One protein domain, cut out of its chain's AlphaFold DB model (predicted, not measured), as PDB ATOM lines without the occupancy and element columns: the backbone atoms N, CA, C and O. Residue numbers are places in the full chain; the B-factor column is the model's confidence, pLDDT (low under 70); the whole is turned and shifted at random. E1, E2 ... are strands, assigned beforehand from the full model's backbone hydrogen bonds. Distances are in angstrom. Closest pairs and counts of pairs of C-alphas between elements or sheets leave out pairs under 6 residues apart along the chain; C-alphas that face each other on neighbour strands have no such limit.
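This is residues 7 to 59 of the 79 residues of an uncharacterized protein of candidate division WOR_3 bacterium SM1_77 (UniProt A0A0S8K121). One antiparallel sheet of four strands, strongly twisted and with no named helix on it, makes the body of the shape, and its longest hairpin, E3 and E4, reaches on beyond E1 and E2, with E3 bending by 55 degrees at residue 41. A loop without named elements, residues 12 to 23, joins E1 to E2 at one end of these two strands. The printed part has 53 residues and no named helix; its class is all strand, with sheet order E1, E2, E3, E4, as along the chain. It is loose, with a radius of gyration of the C-alphas of 12.5 A, and flat, spanning 35 by 29 by 14 A.

E1, residues 7 to 11, is an edge strand and forms a hairpin with E2, residues 24 to 29; their directions stand at 162 degrees, and N 8 and O 27 are 2.9 A apart, within hydrogen-bond range. E2 forms a hairpin with E3, residues 35 to 44, at 140 degrees, with N 28 and O 36 at 2.8 A, within hydrogen-bond range. E3 bends by 55 degrees at residue 41. E3 and E4, residues 50 to 58, form a hairpin at 155 degrees; N 41 and O 53, 2.8 A apart, are within hydrogen-bond range, and C-alphas 40 and 54, which face each other, are 4.3 A apart. The four strands form a meander, each the antiparallel neighbour of the one before. The edge strands E1 and E4 are apart.

E1 begins at C-alpha 7 (-25.309, -38.913, -8.860) and is 13.6 A long from first to last C-alpha; E2 measures 16.8 A. E3 measures 27.5 A and ends at C-alpha 44 (-35.438, -55.228, -18.219). E4 measures 26.2 A and ends at C-alpha 58 (-16.844, -36.314, -19.521).

The C-alphas of Asp 17 and Asp 32, the two farthest apart, are 37.1 A apart. The link E1 to E2 is long, and the other two are tight. The printed part has no cut, and no printed residue is under 70 in pLDDT.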
ATOM      1  N   ILE A   7     -24.589 -38.491  -7.660       96.44
ATOM      2  CA  ILE A   7     -25.309 -38.913  -8.860       96.44
ATOM      3  C   ILE A   7     -26.673 -38.231  -8.843       96.44
ATOM      4  O   ILE A   7     -27.439 -38.391  -7.893       96.44
ATOM      5  N   ALA A   8     -27.001 -37.520  -9.918       96.25
ATOM      6  CA  ALA A   8     -28.324 -36.946 -10.126       96.25
ATOM      7  C   ALA A   8     -28.925 -37.444 -11.443       96.25
ATOM      8  O   ALA A   8     -28.253 -37.484 -12.473       96.25
ATOM      9  N   ILE A   9     -30.204 -37.826 -11.398       96.25
ATOM     10  CA  ILE A   9     -30.956 -38.358 -12.535       96.25
ATOM     11  C   ILE A   9     -32.198 -37.494 -12.741       96.25
ATOM     12  O   ILE A   9     -32.949 -37.226 -11.805       96.25
ATOM     13  N   PHE A  10     -32.432 -37.089 -13.985       94.19
ATOM     14  CA  PHE A  10     -33.522 -36.199 -14.366       94.19
ATOM     15  C   PHE A  10     -34.351 -36.842 -15.467       94.19
ATOM     16  O   PHE A  10     -33.807 -37.268 -16.483       94.19
ATOM     17  N   LYS A  11     -35.677 -36.870 -15.319       93.81
ATOM     18  CA  LYS A  11     -36.560 -37.306 -16.405       93.81
ATOM     19  C   LYS A  11     -36.440 -36.345 -17.591       93.81
ATOM     20  O   LYS A  11     -36.586 -35.132 -17.431       93.81
ATOM     21  N   ASN A  12     -36.206 -36.877 -18.786       90.00
ATOM     22  CA  ASN A  12     -36.090 -36.068 -19.993       90.00
ATOM     23  C   ASN A  12     -37.476 -35.776 -20.580       90.00
ATOM     24  O   ASN A  12     -37.980 -36.495 -21.439       90.00
ATOM     25  N   LEU A  13     -38.090 -34.683 -20.132       87.44
ATOM     26  CA  LEU A  13     -39.418 -34.269 -20.600       87.44
ATOM     27  C   LEU A  13     -39.444 -33.845 -22.077       87.44
ATOM     28  O   LEU A  13     -40.513 -33.783 -22.675       87.44
ATOM     29  N   LYS A  14     -38.281 -33.557 -22.674       82.81
ATOM     30  CA  LYS A  14     -38.163 -33.120 -24.073       82.81
ATOM     31  C   LYS A  14     -37.973 -34.276 -25.055       82.81
ATOM     32  O   LYS A  14     -38.002 -34.034 -26.256       82.81
ATOM     33  N   ALA A  15     -37.767 -35.504 -24.571       78.44
ATOM     34  CA  ALA A  15     -37.594 -36.672 -25.433       78.44
ATOM     35  C   ALA A  15     -38.827 -36.936 -26.319       78.44
ATOM     36  O   ALA A  15     -38.675 -37.439 -27.432       78.44
ATOM     37  N   GLY A  16     -40.024 -36.551 -25.851       79.19
ATOM     38  CA  GLY A  16     -41.285 -36.812 -26.548       79.19
ATOM     39  C   GLY A  16     -41.426 -38.299 -26.878       79.19
ATOM     40  O   GLY A  16     -41.077 -39.147 -26.060       79.19
ATOM     41  N   ASP A  17     -41.855 -38.589 -28.106       80.38
ATOM     42  CA  ASP A  17     -42.028 -39.956 -28.613       80.38
ATOM     43  C   ASP A  17     -40.790 -40.495 -29.348       80.38
ATOM     44  O   ASP A  17     -40.883 -41.499 -30.049       80.38
ATOM     45  N   ASN A  18     -39.625 -39.841 -29.251       83.81
ATOM     46  CA  ASN A  18     -38.423 -40.313 -29.934       83.81
ATOM     47  C   ASN A  18     -37.804 -41.505 -29.177       83.81
ATOM     48  O   ASN A  18     -37.136 -41.287 -28.162       83.81
ATOM     49  N   PRO A  19     -37.904 -42.749 -29.688       77.88
ATOM     50  CA  PRO A  19     -37.390 -43.924 -28.983       77.88
ATOM     51  C   PRO A  19     -35.855 -43.946 -28.907       77.88
ATOM     52  O   PRO A  19     -35.287 -44.681 -28.104       77.88
ATOM     53  N   LYS A  20     -35.169 -43.144 -29.735       85.75
ATOM     54  CA  LYS A  20     -33.704 -43.014 -29.724       85.75
ATOM     55  C   LYS A  20     -33.213 -41.978 -28.713       85.75
ATOM     56  O   LYS A  20     -32.029 -41.971 -28.391       85.75
ATOM     57  N   ALA A  21     -34.083 -41.094 -28.227       89.69
ATOM     58  CA  ALA A  21     -33.711 -40.122 -27.207       89.69
ATOM     59  C   ALA A  21     -33.655 -40.796 -25.824       89.69
ATOM     60  O   ALA A  21     -34.465 -41.680 -25.542       89.69
ATOM     61  N   PRO A  22     -32.724 -40.396 -24.943       94.25
ATOM     62  CA  PRO A  22     -32.681 -40.924 -23.591       94.25
ATOM     63  C   PRO A  22     -33.917 -40.491 -22.805       94.25
ATOM     64  O   PRO A  22     -34.299 -39.317 -22.814       94.25
ATOM     65  N   SER A  23     -34.511 -41.445 -22.091       93.94
ATOM     66  CA  SER A  23     -35.657 -41.218 -21.201       93.94
ATOM     67  C   SER A  23     -35.291 -40.387 -19.968       93.94
ATOM     68  O   SER A  23     -36.131 -39.670 -19.421       93.94
ATOM     69  N   HIS A  24     -34.030 -40.477 -19.537       95.38
ATOM     70  CA  HIS A  24     -33.480 -39.751 -18.402       95.38
ATOM     71  C   HIS A  24     -32.099 -39.209 -18.752       95.38
ATOM     72  O   HIS A  24     -31.334 -39.866 -19.452       95.38
ATOM     73  N   ASN A  25     -31.766 -38.037 -18.229       95.31
ATOM     74  CA  ASN A  25     -30.402 -37.529 -18.213       95.31
ATOM     75  C   ASN A  25     -29.762 -37.874 -16.869       95.31
ATOM     76  O   ASN A  25     -30.454 -37.914 -15.849       95.31
ATOM     77  N   VAL A  26     -28.451 -38.081 -16.859       96.44
ATOM     78  CA  VAL A  26     -27.673 -38.333 -15.643       96.44
ATOM     79  C   VAL A  26     -26.481 -37.392 -15.581       96.44
ATOM     80  O   VAL A  26     -25.881 -37.080 -16.608       96.44
ATOM     81  N   THR A  27     -26.144 -36.944 -14.377       96.19
ATOM     82  CA  THR A  27     -24.907 -36.221 -14.076       96.19
ATOM     83  C   THR A  27     -24.233 -36.873 -12.879       96.19
ATOM     84  O   THR A  27     -24.900 -37.148 -11.878       96.19
ATOM     85  N   ILE A  28     -22.929 -37.100 -12.977       95.94
ATOM     86  CA  ILE A  28     -22.101 -37.674 -11.919       95.94
ATOM     87  C   ILE A  28     -20.988 -36.684 -11.598       95.94
ATOM     88  O   ILE A  28     -20.303 -36.210 -12.502       95.94
ATOM     89  N   GLU A  29     -20.804 -36.390 -10.318       95.06
ATOM     90  CA  GLU A  29     -19.646 -35.667  -9.800       95.06
ATOM     91  C   GLU A  29     -18.867 -36.617  -8.896       95.06
ATOM     92  O   GLU A  29     -19.392 -37.099  -7.893       95.06
ATOM     93  N   PHE A  30     -17.635 -36.934  -9.274       93.50
ATOM     94  CA  PHE A  30     -16.765 -37.793  -8.485       93.50
ATOM     95  C   PHE A  30     -16.067 -36.999  -7.380       93.50
ATOM     96  O   PHE A  30     -15.920 -35.779  -7.446       93.50
ATOM     97  N   ALA A  31     -15.609 -37.710  -6.353       93.31
ATOM     98  CA  ALA A  31     -14.893 -37.137  -5.219       93.31
ATOM     99  C   ALA A  31     -13.591 -36.413  -5.605       93.31
ATOM    100  O   ALA A  31     -13.126 -35.555  -4.861       93.31
ATOM    101  N   ASP A  32     -13.008 -36.752  -6.756       91.62
ATOM    102  CA  ASP A  32     -11.837 -36.079  -7.327       91.62
ATOM    103  C   ASP A  32     -12.186 -34.778  -8.081       91.62
ATOM    104  O   ASP A  32     -11.302 -34.109  -8.614       91.62
ATOM    105  N   GLY A  33     -13.470 -34.407  -8.118       90.19
ATOM    106  CA  GLY A  33     -13.992 -33.231  -8.808       90.19
ATOM    107  C   GLY A  33     -14.274 -33.442 -10.297       90.19
ATOM    108  O   GLY A  33     -14.774 -32.518 -10.945       90.19
ATOM    109  N   THR A  34     -13.991 -34.623 -10.860       92.94
ATOM    110  CA  THR A  34     -14.334 -34.919 -12.256       92.94
ATOM    111  C   THR A  34     -15.843 -35.052 -12.426       92.94
ATOM    112  O   THR A  34     -16.560 -35.558 -11.559       92.94
ATOM    113  N   LYS A  35     -16.346 -34.573 -13.567       95.12
ATOM    114  CA  LYS A  35     -17.776 -34.546 -13.874       95.12
ATOM    115  C   LYS A  35     -18.061 -35.328 -15.136       95.12
ATOM    116  O   LYS A  35     -17.316 -35.245 -16.109       95.12
ATOM    117  N   TRP A  36     -19.151 -36.073 -15.105       96.38
ATOM    118  CA  TRP A  36     -19.645 -36.858 -16.223       96.38
ATOM    119  C   TRP A  36     -21.128 -36.592 -16.402       96.38
ATOM    120  O   TRP A  36     -21.853 -36.320 -15.443       96.38
ATOM    121  N   ARG A  37     -21.597 -36.696 -17.637       95.56
ATOM    122  CA  ARG A  37     -23.008 -36.546 -17.980       95.56
ATOM    123  C   ARG A  37     -23.408 -37.579 -19.011       95.56
ATOM    124  O   ARG A  37     -22.558 -38.138 -19.692       95.56
ATOM    125  N   GLY A  38     -24.699 -37.826 -19.146       95.12
ATOM    126  CA  GLY A  38     -25.154 -38.818 -20.099       95.12
ATOM    127  C   GLY A  38     -26.656 -38.968 -20.192       95.12
ATOM    128  O   GLY A  38     -27.425 -38.215 -19.589       95.12
ATOM    129  N   GLY A  39     -27.050 -39.981 -20.953       95.88
ATOM    130  CA  GLY A  39     -28.435 -40.364 -21.171       95.88
ATOM    131  C   GLY A  39     -28.666 -41.815 -20.767       95.88
ATOM    132  O   GLY A  39     -27.803 -42.660 -20.988       95.88
ATOM    133  N   LEU A  40     -29.833 -42.092 -20.189       96.38
ATOM    134  CA  LEU A  40     -30.251 -43.412 -19.731       96.38
ATOM    135  C   LEU A  40     -31.596 -43.829 -20.346       96.38
ATOM    136  O   LEU A  40     -32.517 -43.021 -20.539       96.38
ATOM    137  N   TRP A  41     -31.729 -45.131 -20.580       94.44
ATOM    138  CA  TRP A  41     -32.912 -45.805 -21.108       94.44
ATOM    139  C   TRP A  41     -33.392 -46.897 -20.150       94.44
ATOM    140  O   TRP A  41     -32.564 -47.529 -19.487       94.44
ATOM    141  N   PRO A  42     -34.710 -47.156 -20.087       93.62
ATOM    142  CA  PRO A  42     -35.237 -48.298 -19.359       93.62
ATOM    143  C   PRO A  42     -34.803 -49.601 -20.034       93.62
ATOM    144  O   PRO A  42     -34.861 -49.743 -21.258       93.62
ATOM    145  N   ARG A  43     -34.384 -50.561 -19.221       94.81
ATOM    146  CA  ARG A  43     -34.059 -51.937 -19.603       94.81
ATOM    147  C   ARG A  43     -34.736 -52.894 -18.623       94.81
ATOM    148  O   ARG A  43     -35.079 -52.508 -17.505       94.81
ATOM    149  N   THR A  44     -34.897 -54.142 -19.044       96.81
ATOM    150  CA  THR A  44     -35.438 -55.228 -18.219       96.81
ATOM    151  C   THR A  44     -34.412 -56.349 -18.175       96.81
ATOM    152  O   THR A  44     -33.933 -56.778 -19.224       96.81
ATOM    153  N   SER A  45     -34.040 -56.805 -16.978       94.94
ATOM    154  CA  SER A  45     -33.078 -57.899 -16.816       94.94
ATOM    155  C   SER A  45     -33.699 -59.239 -17.223       94.94
ATOM    156  O   SER A  45     -34.922 -59.361 -17.320       94.94
ATOM    157  N   LYS A  46     -32.877 -60.285 -17.385       94.44
ATOM    158  CA  LYS A  46     -33.369 -61.657 -17.639       94.44
ATOM    159  C   LYS A  46     -34.348 -62.144 -16.555       94.44
ATOM    160  O   LYS A  46     -35.239 -62.930 -16.850       94.44
ATOM    161  N   ALA A  47     -34.211 -61.646 -15.323       95.62
ATOM    162  CA  ALA A  47     -35.087 -61.954 -14.189       95.62
ATOM    163  C   ALA A  47     -36.325 -61.034 -14.084       95.62
ATOM    164  O   ALA A  47     -37.076 -61.131 -13.117       95.62
ATOM    165  N   GLY A  48     -36.539 -60.122 -15.040       95.06
ATOM    166  CA  GLY A  48     -37.705 -59.234 -15.076       95.06
ATOM    167  C   GLY A  48     -37.569 -57.932 -14.276       95.06
ATOM    168  O   GLY A  48     -38.542 -57.189 -14.166       95.06
ATOM    169  N   LEU A  49     -36.389 -57.619 -13.729       97.06
ATOM    170  CA  LEU A  49     -36.172 -56.377 -12.976       97.06
ATOM    171  C   LEU A  49     -35.973 -55.193 -13.924       97.06
ATOM    172  O   LEU A  49     -35.169 -55.271 -14.853       97.06
ATOM    173  N   GLN A  50     -36.674 -54.090 -13.669       96.19
ATOM    174  CA  GLN A  50     -36.532 -52.851 -14.433       96.19
ATOM    175  C   GLN A  50     -35.382 -52.001 -13.886       96.19
ATOM    176  O   GLN A  50     -35.274 -51.801 -12.677       96.19
ATOM    177  N   TYR A  51     -34.543 -51.478 -14.775       95.56
ATOM    178  CA  TYR A  51     -33.420 -50.609 -14.420       95.56
ATOM    179  C   TYR A  51     -33.125 -49.597 -15.529       95.56
ATOM    180  O   TYR A  51     -33.621 -49.714 -16.650       95.56
ATOM    181  N   LEU A  52     -32.322 -48.581 -15.211       95.25
ATOM    182  CA  LEU A  52     -31.834 -47.601 -16.176       95.25
ATOM    183  C   LEU A  52     -30.399 -47.942 -16.579       95.25
ATOM    184  O   LEU A  52     -29.564 -48.216 -15.722       95.25
ATOM    185  N   SER A  53     -30.110 -47.898 -17.876       95.00
ATOM    186  CA  SER A  53     -28.759 -48.073 -18.413       95.00
ATOM    187  C   SER A  53     -28.535 -47.154 -19.609       95.00
ATOM    188  O   SER A  53     -29.485 -46.802 -20.313       95.00
ATOM    189  N   GLY A  54     -27.295 -46.739 -19.835       95.00
ATOM    190  CA  GLY A  54     -26.937 -45.874 -20.949       95.00
ATOM    191  C   GLY A  54     -25.475 -45.453 -20.920       95.00
ATOM    192  O   GLY A  54     -24.640 -46.136 -20.333       95.00
ATOM    193  N   ASN A  55     -25.182 -44.325 -21.562       94.06
ATOM    194  CA  ASN A  55     -23.815 -43.890 -21.846       94.06
ATOM    195  C   ASN A  55     -23.459 -42.647 -21.032       94.06
ATOM    196  O   ASN A  55     -24.323 -41.802 -20.788       94.06
ATOM    197  N   LEU A  56     -22.180 -42.523 -20.676       94.94
ATOM    198  CA  LEU A  56     -21.609 -41.355 -20.014       94.94
ATOM    199  C   LEU A  56     -20.470 -40.769 -20.853       94.94
ATOM    200  O   LEU A  56     -19.688 -41.499 -21.457       94.94
ATOM    201  N   GLU A  57     -20.353 -39.449 -20.824       94.94
ATOM    202  CA  GLU A  57     -19.251 -38.675 -21.387       94.94
ATOM    203  C   GLU A  57     -18.695 -37.705 -20.331       94.94
ATOM    204  O   GLU A  57     -19.459 -37.241 -19.473       94.94
ATOM    205  N   PRO A  58     -17.393 -37.366 -20.368       95.25
ATOM    206  CA  PRO A  58     -16.844 -36.314 -19.521       95.25
ATOM    207  C   PRO A  58     -17.566 -34.981 -19.753       95.25
ATOM    208  O   PRO A  58     -17.717 -34.529 -20.890       95.25
ATOM    209  N   ASP A  59     -17.988 -34.323 -18.676       92.44
ATOM    210  CA  ASP A  59     -18.625 -33.011 -18.747       92.44
ATOM    211  C   ASP A  59     -17.554 -31.914 -18.762       92.44
ATOM    212  O   ASP A  59     -17.104 -31.423 -17.729       92.44
TER     213      ASP A  59